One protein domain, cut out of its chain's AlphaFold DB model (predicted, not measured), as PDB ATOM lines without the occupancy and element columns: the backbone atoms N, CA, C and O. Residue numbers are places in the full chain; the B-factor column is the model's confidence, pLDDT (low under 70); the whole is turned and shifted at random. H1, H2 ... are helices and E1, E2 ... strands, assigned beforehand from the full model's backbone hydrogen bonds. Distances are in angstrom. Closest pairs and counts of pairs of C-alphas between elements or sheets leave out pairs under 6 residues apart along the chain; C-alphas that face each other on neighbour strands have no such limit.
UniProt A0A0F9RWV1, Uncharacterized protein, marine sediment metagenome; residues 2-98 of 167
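What this domain is: This is residues 2 to 98 of the 167 residues of an uncharacterized protein of marine sediment metagenome (UniProt A0A0F9RWV1). Look for a long, narrow, twisted sheet of three antiparallel strands, E2, E1 and E3, with one helix, H1, laid slantwise over one face and no named helix over the other. At one end of the length a loop sticks out at residues 71 to 77, and at the other a turn near Gly 16 leads from the first printed stretch into E1. The printed part has 97 residues, with three named strands and one named helix in the order E1, E2, H1, E3, and its class is mixed, helices and strands. The whole is loose, with a radius of gyration of the C-alphas of 17.0 A, and it spans 51 by 37 by 21 A.

How they stand to each other: Start at the sheet's inner strand, E1, residues 20 to 30. Its neighbour E3, residues 84 to 96, is an edge strand and antiparallel to it, at 161 degrees between their directions; look for N 24 and O 91, 2.8 A apart, and N 84 and O 30, also 2.8 A apart, both within hydrogen-bond range. E3 bends by 56 degrees at residue 87. The other edge strand is E2, residues 36 to 44, antiparallel to E1 at 163 degrees and joined to it by a tight link as a hairpin. Across that pair, N 27 and O 39 are 2.8 A apart and N 43 and O 23 are 2.9 A apart, within hydrogen-bond range. The sheet is twisted, its C-alphas lying up to 4.8 A off their best plane. Now look over one face for H1, residues 51 to 67, which is on the sheet at a height over the sheet of 9.6 A. It lies over E2, E3 and, only just, E1, on which 3 of its C-alphas fall; it runs slantwise to the strands, at 51 degrees to E2 on the local plane. The closest C-alphas of H1 and E1 are those of Met 58 and Val 25, 6.9 A apart, and those of H1 and E3 are Leu 54 and Val 90, 7.6 A apart. H1 and E2 are near each other, with 6 pairs of C-alphas within 10 A. E2, H1 and E3 form a split strand-helix-strand unit, two strands running the same way with E1 between them in the sheet, and its crossover is right-handed. With H1 on one face, helix and sheet make two layers. Every O i to N i+4 pair of H1 is within hydrogen-bond range.

Where its parts are: Find C-alpha 20 at (2.233, -36.736, 2.763), where E1 begins; its 11 residues run 32.4 A to C-alpha 30. E2 has 9 residues and runs 26.9 A from His 36 to Met 44. H1 has 17 residues and runs 24.3 A from C-alpha 51 at (16.837, -33.278, 9.969) to Asn 67. E3, the longest strand by residues with 13, runs from Ile 84 to C-alpha 96 at (-2.237, -37.721, 5.461), 32.4 A.

The domain as a whole: The two C-alphas farthest apart are those of Gly 16 and Lys 75, 51.4 A. The printed part has no cut. Follow residues 2 to 19, which hold no named element; within them residues 13 to 14 pair with residues 17 to 18, antiparallel. The link from E2 to H1 is short, and that from H1 to E3 is long, with 16 residues; within it residues 71 to 77 stand free. The mean pLDDT of the printed part is 76.2, and residues 2 to 7, 32 to 36 and 68 to 82 are under 70.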
ATOM      1  N   ASP A   2      24.524 -40.613  20.001       27.31
ATOM      2  CA  ASP A   2      23.976 -41.235  18.795       27.31
ATOM      3  C   ASP A   2      22.493 -41.510  19.023       27.31
ATOM      4  O   ASP A   2      22.121 -42.258  19.929       27.31
ATOM      5  N   TYR A   3      21.645 -40.880  18.219       29.98
ATOM      6  CA  TYR A   3      20.209 -41.111  18.231       29.98
ATOM      7  C   TYR A   3      19.851 -41.959  17.010       29.98
ATOM      8  O   TYR A   3      20.109 -41.557  15.878       29.98
ATOM      9  N   ARG A   4      19.245 -43.130  17.230       32.62
ATOM     10  CA  ARG A   4      18.526 -43.862  16.180       32.62
ATOM     11  C   ARG A   4      17.057 -43.477  16.264       32.62
ATOM     12  O   ARG A   4      16.414 -43.729  17.277       32.62
ATOM     13  N   VAL A   5      16.551 -42.846  15.210       49.44
ATOM     14  CA  VAL A   5      15.122 -42.575  15.038       49.44
ATOM     15  C   VAL A   5      14.588 -43.633  14.080       49.44
ATOM     16  O   VAL A   5      14.912 -43.609  12.897       49.44
ATOM     17  N   GLU A   6      13.809 -44.583  14.592       51.66
ATOM     18  CA  GLU A   6      13.030 -45.488  13.746       51.66
ATOM     19  C   GLU A   6      11.804 -44.718  13.251       51.66
ATOM     20  O   GLU A   6      10.874 -44.439  14.009       51.66
ATOM     21  N   LEU A   7      11.846 -44.294  11.989       65.00
ATOM     22  CA  LEU A   7      10.686 -43.716  11.327       65.00
ATOM     23  C   LEU A   7       9.835 -44.862  10.761       65.00
ATOM     24  O   LEU A   7      10.396 -45.792  10.183       65.00
ATOM     25  N   PRO A   8       8.500 -44.821  10.914       73.81
ATOM     26  CA  PRO A   8       7.631 -45.806  10.288       73.81
ATOM     27  C   PRO A   8       7.774 -45.759   8.762       73.81
ATOM     28  O   PRO A   8       8.035 -44.693   8.191       73.81
ATOM     29  N   GLU A   9       7.549 -46.909   8.121       79.62
ATOM     30  CA  GLU A   9       7.497 -47.016   6.661       79.62
ATOM     31  C   GLU A   9       6.559 -45.947   6.073       79.62
ATOM     32  O   GLU A   9       5.476 -45.694   6.622       79.62
ATOM     33  N   PRO A  10       6.961 -45.281   4.979       86.00
ATOM     34  CA  PRO A  10       6.175 -44.208   4.410       86.00
ATOM     35  C   PRO A  10       4.864 -44.717   3.820       86.00
ATOM     36  O   PRO A  10       4.840 -45.584   2.950       86.00
ATOM     37  N   ILE A  11       3.758 -44.112   4.257       90.19
ATOM     38  CA  ILE A  11       2.462 -44.278   3.602       90.19
ATOM     39  C   ILE A  11       2.419 -43.295   2.438       90.19
ATOM     40  O   ILE A  11       2.482 -42.081   2.635       90.19
ATOM     41  N   THR A  12       2.317 -43.821   1.222       91.12
ATOM     42  CA  THR A  12       2.355 -43.029  -0.013       91.12
ATOM     43  C   THR A  12       0.971 -42.665  -0.541       91.12
ATOM     44  O   THR A  12       0.846 -41.688  -1.278       91.12
ATOM     45  N   GLU A  13      -0.075 -43.397  -0.146       94.19
ATOM     46  CA  GLU A  13      -1.444 -43.195  -0.622       94.19
ATOM     47  C   GLU A  13      -2.481 -43.547   0.454       94.19
ATOM     48  O   GLU A  13      -2.321 -44.512   1.203       94.19
ATOM     49  N   ILE A  14      -3.565 -42.769   0.524       94.88
ATOM     50  CA  ILE A  14      -4.733 -43.023   1.372       94.88
ATOM     51  C   ILE A  14      -5.992 -42.721   0.555       94.88
ATOM     52  O   ILE A  14      -6.222 -41.590   0.131       94.88
ATOM     53  N   SER A  15      -6.851 -43.727   0.374       92.75
ATOM     54  CA  SER A  15      -8.115 -43.597  -0.371       92.75
ATOM     55  C   SER A  15      -7.948 -43.082  -1.814       92.75
ATOM     56  O   SER A  15      -8.757 -42.268  -2.262       92.75
ATOM     57  N   GLY A  16      -6.911 -43.526  -2.534       92.31
ATOM     58  CA  GLY A  16      -6.646 -43.097  -3.915       92.31
ATOM     59  C   GLY A  16      -5.976 -41.726  -4.042       92.31
ATOM     60  O   GLY A  16      -5.729 -41.263  -5.152       92.31
ATOM     61  N   ASP A  17      -5.704 -41.046  -2.926       94.31
ATOM     62  CA  ASP A  17      -5.006 -39.765  -2.900       94.31
ATOM     63  C   ASP A  17      -3.599 -39.935  -2.334       94.31
ATOM     64  O   ASP A  17      -3.405 -40.639  -1.341       94.31
ATOM     65  N   LYS A  18      -2.625 -39.225  -2.909       95.19
ATOM     66  CA  LYS A  18      -1.265 -39.199  -2.378       95.19
ATOM     67  C   LYS A  18      -1.261 -38.711  -0.927       95.19
ATOM     68  O   LYS A  18      -1.880 -37.697  -0.591       95.19
ATOM     69  N   ALA A  19      -0.548 -39.443  -0.083       96.50
ATOM     70  CA  ALA A  19      -0.351 -39.113   1.316       96.50
ATOM     71  C   ALA A  19       1.020 -38.470   1.526       96.50
ATOM     72  O   ALA A  19       1.996 -38.773   0.837       96.50
ATOM     73  N   TYR A  20       1.070 -37.561   2.491       96.88
ATOM     74  CA  TYR A  20       2.233 -36.736   2.763       96.88
ATOM     75  C   TYR A  20       2.588 -36.789   4.245       96.88
ATOM     76  O   TYR A  20       1.679 -36.743   5.080       96.88
ATOM     77  N   PRO A  21       3.881 -36.850   4.605       96.50
ATOM     78  CA  PRO A  21       4.282 -36.765   5.998       96.50
ATOM     79  C   PRO A  21       3.927 -35.392   6.577       96.50
ATOM     80  O   PRO A  21       4.296 -34.341   6.042       96.50
ATOM     81  N   ILE A  22       3.227 -35.406   7.708       95.50
ATOM     82  CA  ILE A  22       2.934 -34.230   8.518       95.50
ATOM     83  C   ILE A  22       3.788 -34.300   9.774       95.50
ATOM     84  O   ILE A  22       3.606 -35.184  10.612       95.50
ATOM     85  N   PHE A  23       4.671 -33.325   9.948       93.12
ATOM     86  CA  PHE A  23       5.418 -33.153  11.187       93.12
ATOM     87  C   PHE A  23       4.759 -32.100  12.063       93.12
ATOM     88  O   PHE A  23       4.224 -31.100  11.578       93.12
ATOM     89  N   ARG A  24       4.805 -32.320  13.374       89.00
ATOM     90  CA  ARG A  24       4.409 -31.345  14.382       89.00
ATOM     91  C   ARG A  24       5.653 -30.850  15.102       89.00
ATOM     92  O   ARG A  24       6.434 -31.650  15.610       89.00
ATOM     93  N   VAL A  25       5.800 -29.533  15.136       84.56
ATOM     94  CA  VAL A  25       6.752 -28.845  16.003       84.56
ATOM     95  C   VAL A  25       6.011 -28.475  17.276       84.56
ATOM     96  O   VAL A  25       4.922 -27.905  17.219       84.56
ATOM     97  N   GLU A  26       6.599 -28.822  18.407       86.00
ATOM     98  CA  GLU A  26       6.062 -28.617  19.743       86.00
ATOM     99  C   GLU A  26       7.093 -27.838  20.549       86.00
ATOM    100  O   GLU A  26       8.229 -28.283  20.685       86.00
ATOM    101  N   SER A  27       6.727 -26.670  21.068       80.69
ATOM    102  CA  SER A  27       7.601 -25.872  21.928       80.69
ATOM    103  C   SER A  27       6.978 -25.732  23.305       80.69
ATOM    104  O   SER A  27       5.840 -25.280  23.447       80.69
ATOM    105  N   HIS A  28       7.754 -26.105  24.317       81.69
ATOM    106  CA  HIS A  28       7.393 -25.909  25.710       81.69
ATOM    107  C   HIS A  28       7.973 -24.585  26.176       81.69
ATOM    108  O   HIS A  28       9.193 -24.388  26.194       81.69
ATOM    109  N   LEU A  29       7.079 -23.675  26.536       78.75
ATOM    110  CA  LEU A  29       7.422 -22.327  26.941       78.75
ATOM    111  C   LEU A  29       7.240 -22.178  28.445       78.75
ATOM    112  O   LEU A  29       6.303 -22.709  29.047       78.75
ATOM    113  N   ARG A  30       8.126 -21.391  29.045       75.31
ATOM    114  CA  ARG A  30       7.952 -20.861  30.390       75.31
ATOM    115  C   ARG A  30       8.009 -19.347  30.329       75.31
ATOM    116  O   ARG A  30       8.977 -18.777  29.838       75.31
ATOM    117  N   TYR A  31       6.998 -18.701  30.882       73.06
ATOM    118  CA  TYR A  31       7.014 -17.262  31.113       73.06
ATOM    119  C   TYR A  31       7.518 -17.012  32.536       73.06
ATOM    120  O   TYR A  31       7.192 -17.781  33.442       73.06
ATOM    121  N   ASP A  32       8.328 -15.973  32.753       67.75
ATOM    122  CA  ASP A  32       8.931 -15.730  34.072       67.75
ATOM    123  C   ASP A  32       7.870 -15.701  35.186       67.75
ATOM    124  O   ASP A  32       6.952 -14.883  35.185       67.75
ATOM    125  N   GLY A  33       7.967 -16.611  36.155       64.44
ATOM    126  CA  GLY A  33       7.020 -16.697  37.274       64.44
ATOM    127  C   GLY A  33       5.579 -17.082  36.902       64.44
ATOM    128  O   GLY A  33       4.673 -16.788  37.678       64.44
ATOM    129  N   CYS A  34       5.341 -17.701  35.742       61.22
ATOM    130  CA  CYS A  34       4.020 -18.167  35.308       61.22
ATOM    131  C   CYS A  34       4.041 -19.646  34.878       61.22
ATOM    132  O   CYS A  34       5.102 -20.262  34.761       61.22
ATOM    133  N   ALA A  35       2.843 -20.210  34.680       63.22
ATOM    134  CA  ALA A  35       2.633 -21.606  34.299       63.22
ATOM    135  C   ALA A  35       3.282 -21.962  32.950       63.22
ATOM    136  O   ALA A  35       3.525 -21.098  32.105       63.22
ATOM    137  N   HIS A  36       3.549 -23.257  32.771       62.38
ATOM    138  CA  HIS A  36       4.001 -23.815  31.503       62.38
ATOM    139  C   HIS A  36       2.922 -23.641  30.439       62.38
ATOM    140  O   HIS A  36       1.748 -23.908  30.696       62.38
ATOM    141  N   ASP A  37       3.348 -23.237  29.251       71.25
ATOM    142  CA  ASP A  37       2.490 -23.149  28.081       71.25
ATOM    143  C   ASP A  37       3.063 -24.020  26.963       71.25
ATOM    144  O   ASP A  37       4.268 -24.295  26.902       71.25
ATOM    145  N   TYR A  38       2.180 -24.469  26.086       72.62
ATOM    146  CA  TYR A  38       2.507 -25.338  24.974       72.62
ATOM    147  C   TYR A  38       1.997 -24.694  23.691       72.62
ATOM    148  O   TYR A  38       0.806 -24.433  23.520       72.62
ATOM    149  N   VAL A  39       2.909 -24.491  22.749       78.06
ATOM    150  CA  VAL A  39       2.567 -24.024  21.408       78.06
ATOM    151  C   VAL A  39       3.110 -25.002  20.389       78.06
ATOM    152  O   VAL A  39       4.230 -25.498  20.501       78.06
ATOM    153  N   GLY A  40       2.308 -25.291  19.374       79.56
ATOM    154  CA  GLY A  40       2.729 -26.188  18.317       79.56
ATOM    155  C   GLY A  40       2.094 -25.861  16.985       79.56
ATOM    156  O   GLY A  40       1.034 -25.235  16.898       79.56
ATOM    157  N   SER A  41       2.764 -26.293  15.927       84.31
ATOM    158  CA  SER A  41       2.270 -26.164  14.565       84.31
ATOM    159  C   SER A  41       2.572 -27.425  13.778       84.31
ATOM    160  O   SER A  41       3.625 -28.037  13.946       84.31
ATOM    161  N   SER A  42       1.631 -27.818  12.925       91.44
ATOM    162  CA  SER A  42       1.813 -28.929  11.999       91.44
ATOM    163  C   SER A  42       2.128 -28.411  10.602       91.44
ATOM    164  O   SER A  42       1.512 -27.449  10.131       91.44
ATOM    165  N   ARG A  43       3.069 -29.075   9.932       93.06
ATOM    166  CA  ARG A  43       3.473 -28.792   8.557       93.06
ATOM    167  C   ARG A  43       3.560 -30.087   7.764       93.06
ATOM    168  O   ARG A  43       4.072 -31.087   8.257       93.06
ATOM    169  N   MET A  44       3.036 -30.044   6.549       95.69
ATOM    170  CA  MET A  44       3.095 -31.127   5.580       95.69
ATOM    171  C   MET A  44       4.299 -30.933   4.659       95.69
ATOM    172  O   MET A  44       4.623 -29.794   4.312       95.69
ATOM    173  N   TYR A  45       4.930 -32.039   4.269       95.00
ATOM    174  CA  TYR A  45       6.086 -32.066   3.374       95.00
ATOM    175  C   TYR A  45       5.801 -32.974   2.180       95.00
ATOM    176  O   TYR A  45       5.102 -33.975   2.312       95.00
ATOM    177  N   ARG A  46       6.330 -32.632   0.997       93.94
ATOM    178  CA  ARG A  46       6.134 -33.440  -0.225       93.94
ATOM    179  C   ARG A  46       6.760 -34.829  -0.119       93.94
ATOM    180  O   ARG A  46       6.274 -35.766  -0.744       93.94
ATOM    181  N   GLU A  47       7.837 -34.914   0.647       92.56
ATOM    182  CA  GLU A  47       8.685 -36.080   0.861       92.56
ATOM    183  C   GLU A  47       9.172 -36.057   2.312       92.56
ATOM    184  O   GLU A  47       8.943 -35.079   3.029       92.56
ATOM    185  N   MET A  48       9.839 -37.125   2.754       91.50
ATOM    186  CA  MET A  48      10.444 -37.162   4.083       91.50
ATOM    187  C   MET A  48      11.513 -36.056   4.196       91.50
ATOM    188  O   MET A  48      12.497 -36.101   3.457       91.50
ATOM    189  N   PRO A  49      11.343 -35.055   5.079       90.12
ATOM    190  CA  PRO A  49      12.319 -33.988   5.225       90.12
ATOM    191  C   PRO A  49      13.582 -34.503   5.922       90.12
ATOM    192  O   PRO A  49      13.522 -35.388   6.778       90.12
ATOM    193  N   SER A  50      14.728 -33.908   5.590       89.00
ATOM    194  CA  SER A  50      15.956 -34.137   6.351       89.00
ATOM    195  C   SER A  50      15.877 -33.472   7.730       89.00
ATOM    196  O   SER A  50      15.069 -32.563   7.959       89.00
ATOM    197  N   ALA A  51      16.745 -33.894   8.649       83.31
ATOM    198  CA  ALA A  51      16.837 -33.278   9.969       83.31
ATOM    199  C   ALA A  51      17.173 -31.777   9.873       83.31
ATOM    200  O   ALA A  51      16.591 -30.967  10.591       83.31
ATOM    201  N   GLU A  52      18.049 -31.389   8.944       85.44
ATOM    202  CA  GLU A  52      18.455 -29.997   8.727       85.44
ATOM    203  C   GLU A  52      17.282 -29.128   8.266       85.44
ATOM    204  O   GLU A  52      17.126 -28.001   8.737       85.44
ATOM    205  N   LEU A  53      16.430 -29.649   7.374       86.75
ATOM    206  CA  LEU A  53      15.241 -28.930   6.921       86.75
ATOM    207  C   LEU A  53      14.238 -28.733   8.064       86.75
ATOM    208  O   LEU A  53      13.703 -27.637   8.216       86.75
ATOM    209  N   LEU A  54      14.018 -29.765   8.886       85.25
ATOM    210  CA  LEU A  54      13.139 -29.676  10.056       85.25
ATOM    211  C   LEU A  54      13.633 -28.629  11.067       85.25
ATOM    212  O   LEU A  54      12.825 -27.859  11.585       85.25
ATOM    213  N   ILE A  55      14.944 -28.582  11.325       82.00
ATOM    214  CA  ILE A  55      15.566 -27.586  12.212       82.00
ATOM    215  C   ILE A  55      15.386 -26.176  11.642       82.00
ATOM    216  O   ILE A  55      14.955 -25.273  12.354       82.00
ATOM    217  N   LYS A  56      15.644 -25.989  10.345       84.31
ATOM    218  CA  LYS A  56      15.474 -24.689   9.692       84.31
ATOM    219  C   LYS A  56      14.028 -24.190   9.766       84.31
ATOM    220  O   LYS A  56      13.788 -23.047  10.147       84.31
ATOM    221  N   ASP A  57      13.062 -25.043   9.425       83.81
ATOM    222  CA  ASP A  57      11.639 -24.692   9.468       83.81
ATOM    223  C   ASP A  57      11.174 -24.351  10.896       83.81
ATOM    224  O   ASP A  57      10.301 -23.499  11.088       83.81
ATOM    225  N   MET A  58      11.765 -24.997  11.905       80.62
ATOM    226  CA  MET A  58      11.542 -24.695  13.318       80.62
ATOM    227  C   MET A  58      12.078 -23.308  13.692       80.62
ATOM    228  O   MET A  58      11.343 -22.537  14.311       80.62
ATOM    229  N   ASP A  59      13.310 -22.976  13.306       79.06
ATOM    230  CA  ASP A  59      13.912 -21.669  13.591       79.06
ATOM    231  C   ASP A  59      13.103 -20.531  12.950       79.06
ATOM    232  O   ASP A  59      12.817 -19.518  13.595       79.06
ATOM    233  N   GLU A  60      12.650 -20.718  11.707       82.75
ATOM    234  CA  GLU A  60      11.783 -19.762  11.006       82.75
ATOM    235  C   GLU A  60      10.427 -19.588  11.708       82.75
ATOM    236  O   GLU A  60       9.949 -18.461  11.897       82.75
ATOM    237  N   TRP A  61       9.799 -20.693  12.124       79.81
ATOM    238  CA  TRP A  61       8.539 -20.652  12.862       79.81
ATOM    239  C   TRP A  61       8.695 -19.932  14.201       79.81
ATOM    240  O   TRP A  61       7.869 -19.083  14.544       79.81
ATOM    241  N   LEU A  62       9.763 -20.236  14.936       76.44
ATOM    242  CA  LEU A  62      10.033 -19.643  16.235       76.44
ATOM    243  C   LEU A  62      10.300 -18.144  16.108       76.44
ATOM    244  O   LEU A  62       9.706 -17.357  16.844       76.44
ATOM    245  N   ALA A  63      11.120 -17.735  15.137       77.56
ATOM    246  CA  ALA A  63      11.345 -16.327  14.839       77.56
ATOM    247  C   ALA A  63      10.020 -15.617  14.512       77.56
ATOM    248  O   ALA A  63       9.736 -14.554  15.058       77.56
ATOM    249  N   SER A  64       9.160 -16.224  13.688       75.94
ATOM    250  CA  SER A  64       7.828 -15.679  13.386       75.94
ATOM    251  C   SER A  64       6.944 -15.566  14.632       75.94
ATOM    252  O   SER A  64       6.242 -14.571  14.805       75.94
ATOM    253  N   PHE A  65       6.964 -16.567  15.513       73.38
ATOM    254  CA  PHE A  65       6.168 -16.581  16.738       73.38
ATOM    255  C   PHE A  65       6.622 -15.504  17.730       73.38
ATOM    256  O   PHE A  65       5.790 -14.755  18.242       73.38
ATOM    257  N   LEU A  66       7.933 -15.390  17.956       73.12
ATOM    258  CA  LEU A  66       8.523 -14.420  18.879       73.12
ATOM    259  C   LEU A  66       8.399 -12.975  18.372       73.12
ATOM    260  O   LEU A  66       8.207 -12.068  19.180       73.12
ATOM    261  N   ASN A  67       8.450 -12.765  17.052       71.81
ATOM    262  CA  ASN A  67       8.417 -11.432  16.437       71.81
ATOM    263  C   ASN A  67       7.002 -10.904  16.139       71.81
ATOM    264  O   ASN A  67       6.860  -9.772  15.679       71.81
ATOM    265  N   LYS A  68       5.936 -11.685  16.365       63.94
ATOM    266  CA  LYS A  68       4.562 -11.192  16.176       63.94
ATOM    267  C   LYS A  68       4.200 -10.192  17.269       63.94
ATOM    268  O   LYS A  68       4.047 -10.584  18.428       63.94
ATOM    269  N   GLU A  69       3.983  -8.933  16.890       52.91
ATOM    270  CA  GLU A  69       3.394  -7.932  17.783       52.91
ATOM    271  C   GLU A  69       2.057  -8.431  18.365       52.91
ATOM    272  O   GLU A  69       1.330  -9.189  17.710       52.91
ATOM    273  N   PRO A  70       1.722  -8.078  19.620       52.78
ATOM    274  CA  PRO A  70       0.460  -8.480  20.220       52.78
ATOM    275  C   PRO A  70      -0.729  -7.989  19.385       52.78
ATOM    276  O   PRO A  70      -0.890  -6.802  19.118       52.78
ATOM    277  N   LEU A  71      -1.586  -8.931  18.985       43.94
ATOM    278  CA  LEU A  71      -2.875  -8.647  18.364       43.94
ATOM    279  C   LEU A  71      -3.800  -8.039  19.425       43.94
ATOM    280  O   LEU A  71      -4.431  -8.766  20.186       43.94
ATOM    281  N   GLY A  72      -3.868  -6.710  19.497       43.00
ATOM    282  CA  GLY A  72      -4.841  -6.022  20.341       43.00
ATOM    283  C   GLY A  72      -4.610  -4.518  20.434       43.00
ATOM    284  O   GLY A  72      -3.575  -4.071  20.911       43.00
ATOM    285  N   LYS A  73      -5.608  -3.733  20.007       42.56
ATOM    286  CA  LYS A  73      -5.680  -2.277  20.224       42.56
ATOM    287  C   LYS A  73      -6.065  -1.900  21.666       42.56
ATOM    288  O   LYS A  73      -6.007  -0.719  22.000       42.56
ATOM    289  N   ASP A  74      -6.393  -2.878  22.512       46.72
ATOM    290  CA  ASP A  74      -6.764  -2.646  23.906       46.72
ATOM    291  C   ASP A  74      -5.587  -2.894  24.850       46.72
ATOM    292  O   ASP A  74      -5.012  -3.974  24.961       46.72
ATOM    293  N   LYS A  75      -5.214  -1.793  25.496       43.59
ATOM    294  CA  LYS A  75      -4.028  -1.569  26.311       43.59
ATOM    295  C   LYS A  75      -4.128  -2.236  27.682       43.59
ATOM    296  O   LYS A  75      -4.145  -1.554  28.704       43.59
ATOM    297  N   THR A  76      -4.084  -3.554  27.732       39.00
ATOM    298  CA  THR A  76      -3.351  -4.200  28.820       39.00
ATOM    299  C   THR A  76      -2.077  -4.751  28.209       39.00
ATOM    300  O   THR A  76      -2.148  -5.649  27.371       39.00
ATOM    301  N   PRO A  77      -0.892  -4.229  28.580       39.34
ATOM    302  CA  PRO A  77       0.319  -4.961  28.309       39.34
ATOM    303  C   PRO A  77       0.172  -6.245  29.117       39.34
ATOM    304  O   PRO A  77       0.438  -6.280  30.318       39.34
ATOM    305  N   ILE A  78      -0.267  -7.326  28.469       46.56
ATOM    306  CA  ILE A  78       0.265  -8.625  28.837       46.56
ATOM    307  C   ILE A  78       1.750  -8.398  28.632       46.56
ATOM    308  O   ILE A  78       2.220  -8.358  27.495       46.56
ATOM    309  N   VAL A  79       2.448  -8.076  29.723       45.62
ATOM    310  CA  VAL A  79       3.896  -8.064  29.781       45.62
ATOM    311  C   VAL A  79       4.240  -9.452  29.289       45.62
ATOM    312  O   VAL A  79       4.108 -10.425  30.032       45.62
ATOM    313  N   ARG A  80       4.543  -9.580  27.995       51.66
ATOM    314  CA  ARG A  80       5.066 -10.808  27.432       51.66
ATOM    315  C   ARG A  80       6.453 -10.887  28.033       51.66
ATOM    316  O   ARG A  80       7.420 -10.417  27.449       51.66
ATOM    317  N   LYS A  81       6.516 -11.387  29.269       55.44
ATOM    318  CA  LYS A  81       7.746 -11.863  29.878       55.44
ATOM    319  C   LYS A  81       8.367 -12.744  28.806       55.44
ATOM    320  O   LYS A  81       7.651 -13.580  28.254       55.44
ATOM    321  N   HIS A  82       9.599 -12.452  28.408       63.25
ATOM    322  CA  HIS A  82      10.227 -13.128  27.280       63.25
ATOM    323  C   HIS A  82      10.049 -14.643  27.459       63.25
ATOM    324  O   HIS A  82      10.498 -15.169  28.479       63.25
ATOM    325  N   PRO A  83       9.317 -15.336  26.565       71.94
ATOM    326  CA  PRO A  83       9.077 -16.757  26.745       71.94
ATOM    327  C   PRO A  83      10.423 -17.472  26.693       71.94
ATOM    328  O   PRO A  83      11.149 -17.392  25.703       71.94
ATOM    329  N   ILE A  84      10.762 -18.161  27.774       75.81
ATOM    330  CA  ILE A  84      11.928 -19.029  27.833       75.81
ATOM    331  C   ILE A  84      11.505 -20.355  27.220       75.81
ATOM    332  O   ILE A  84      10.666 -21.074  27.769       75.81
ATOM    333  N   ILE A  85      12.089 -20.677  26.074       78.44
ATOM    334  CA  ILE A  85      11.902 -21.973  25.431       78.44
ATOM    335  C   ILE A  85      12.676 -22.996  26.250       78.44
ATOM    336  O   ILE A  85      13.892 -22.894  26.394       78.44
ATOM    337  N   GLN A  86      11.971 -23.968  26.815       80.56
ATOM    338  CA  GLN A  86      12.600 -25.000  27.633       80.56
ATOM    339  C   GLN A  86      13.092 -26.165  26.783       80.56
ATOM    340  O   GLN A  86      14.188 -26.670  26.997       80.56
ATOM    341  N   HIS A  87      12.268 -26.595  25.831       81.81
ATOM    342  CA  HIS A  87      12.636 -27.582  24.831       81.81
ATOM    343  C   HIS A  87      11.720 -27.464  23.616       81.81
ATOM    344  O   HIS A  87      10.572 -27.018  23.725       81.81
ATOM    345  N   ILE A  88      12.243 -27.893  22.470       80.75
ATOM    346  CA  ILE A  88      11.488 -28.049  21.233       80.75
ATOM    347  C   ILE A  88      11.543 -29.520  20.838       80.75
ATOM    348  O   ILE A  88      12.597 -30.153  20.906       80.75
ATOM    349  N   ARG A  89      10.399 -30.065  20.439       84.94
ATOM    350  CA  ARG A  89      10.263 -31.429  19.945       84.94
ATOM    351  C   ARG A  89       9.667 -31.389  18.547       84.94
ATOM    352  O   ARG A  89       8.675 -30.707  18.308       84.94
ATOM    353  N   VAL A  90      10.261 -32.146  17.634       85.81
ATOM    354  CA  VAL A  90       9.720 -32.361  16.292       85.81
ATOM    355  C   VAL A  90       9.343 -33.828  16.174       85.81
ATOM    356  O   VAL A  90      10.161 -34.704  16.448       85.81
ATOM    357  N   VAL A  91       8.095 -34.098  15.806       88.25
ATOM    358  CA  VAL A  91       7.577 -35.463  15.669       88.25
ATOM    359  C   VAL A  91       6.873 -35.636  14.339       88.25
ATOM    360  O   VAL A  91       6.115 -34.760  13.918       88.25
ATOM    361  N   LEU A  92       7.084 -36.782  13.693       92.75
ATOM    362  CA  LEU A  92       6.175 -37.235  12.648       92.75
ATOM    363  C   LEU A  92       4.821 -37.492  13.315       92.75
ATOM    364  O   LEU A  92       4.711 -38.351  14.188       92.75
ATOM    365  N   LYS A  93       3.812 -36.707  12.946       92.50
ATOM    366  CA  LYS A  93       2.467 -36.803  13.515       92.50
ATOM    367  C   LYS A  93       1.677 -37.909  12.827       92.50
ATOM    368  O   LYS A  93       1.085 -38.745  13.495       92.50
ATOM    369  N   GLU A  94       1.635 -37.868  11.501       94.12
ATOM    370  CA  GLU A  94       0.887 -38.803  10.660       94.12
ATOM    371  C   GLU A  94       1.299 -38.631   9.193       94.12
ATOM    372  O   GLU A  94       1.873 -37.606   8.819       94.12
ATOM    373  N   TYR A  95       0.966 -39.615   8.362       96.19
ATOM    374  CA  TYR A  95       0.847 -39.417   6.920       96.19
ATOM    375  C   TYR A  95      -0.608 -39.113   6.602       96.19
ATOM    376  O   TYR A  95      -1.498 -39.801   7.100       96.19
ATOM    377  N   GLU A  96      -0.863 -38.094   5.786       96.88
ATOM    378  CA  GLU A  96      -2.237 -37.721   5.461       96.88
ATOM    379  C   GLU A  96      -2.352 -36.985   4.126       96.88
ATOM    380  O   GLU A  96      -1.375 -36.445   3.604       96.88
ATOM    381  N   THR A  97      -3.563 -36.957   3.569       97.38
ATOM    382  CA  THR A  97      -3.855 -36.303   2.286       97.38
ATOM    383  C   THR A  97      -4.092 -34.799   2.437       97.38
ATOM    384  O   THR A  97      -3.899 -34.048   1.481       97.38
ATOM    385  N   TRP A  98      -4.459 -34.335   3.641       97.31
ATOM    386  CA  TRP A  98      -4.679 -32.923   3.972       97.31
ATOM    387  C   TRP A  98      -4.014 -32.529   5.292       97.31
ATOM    388  O   TRP A  98      -4.113 -33.220   6.303       97.31
TER     389      TRP A  98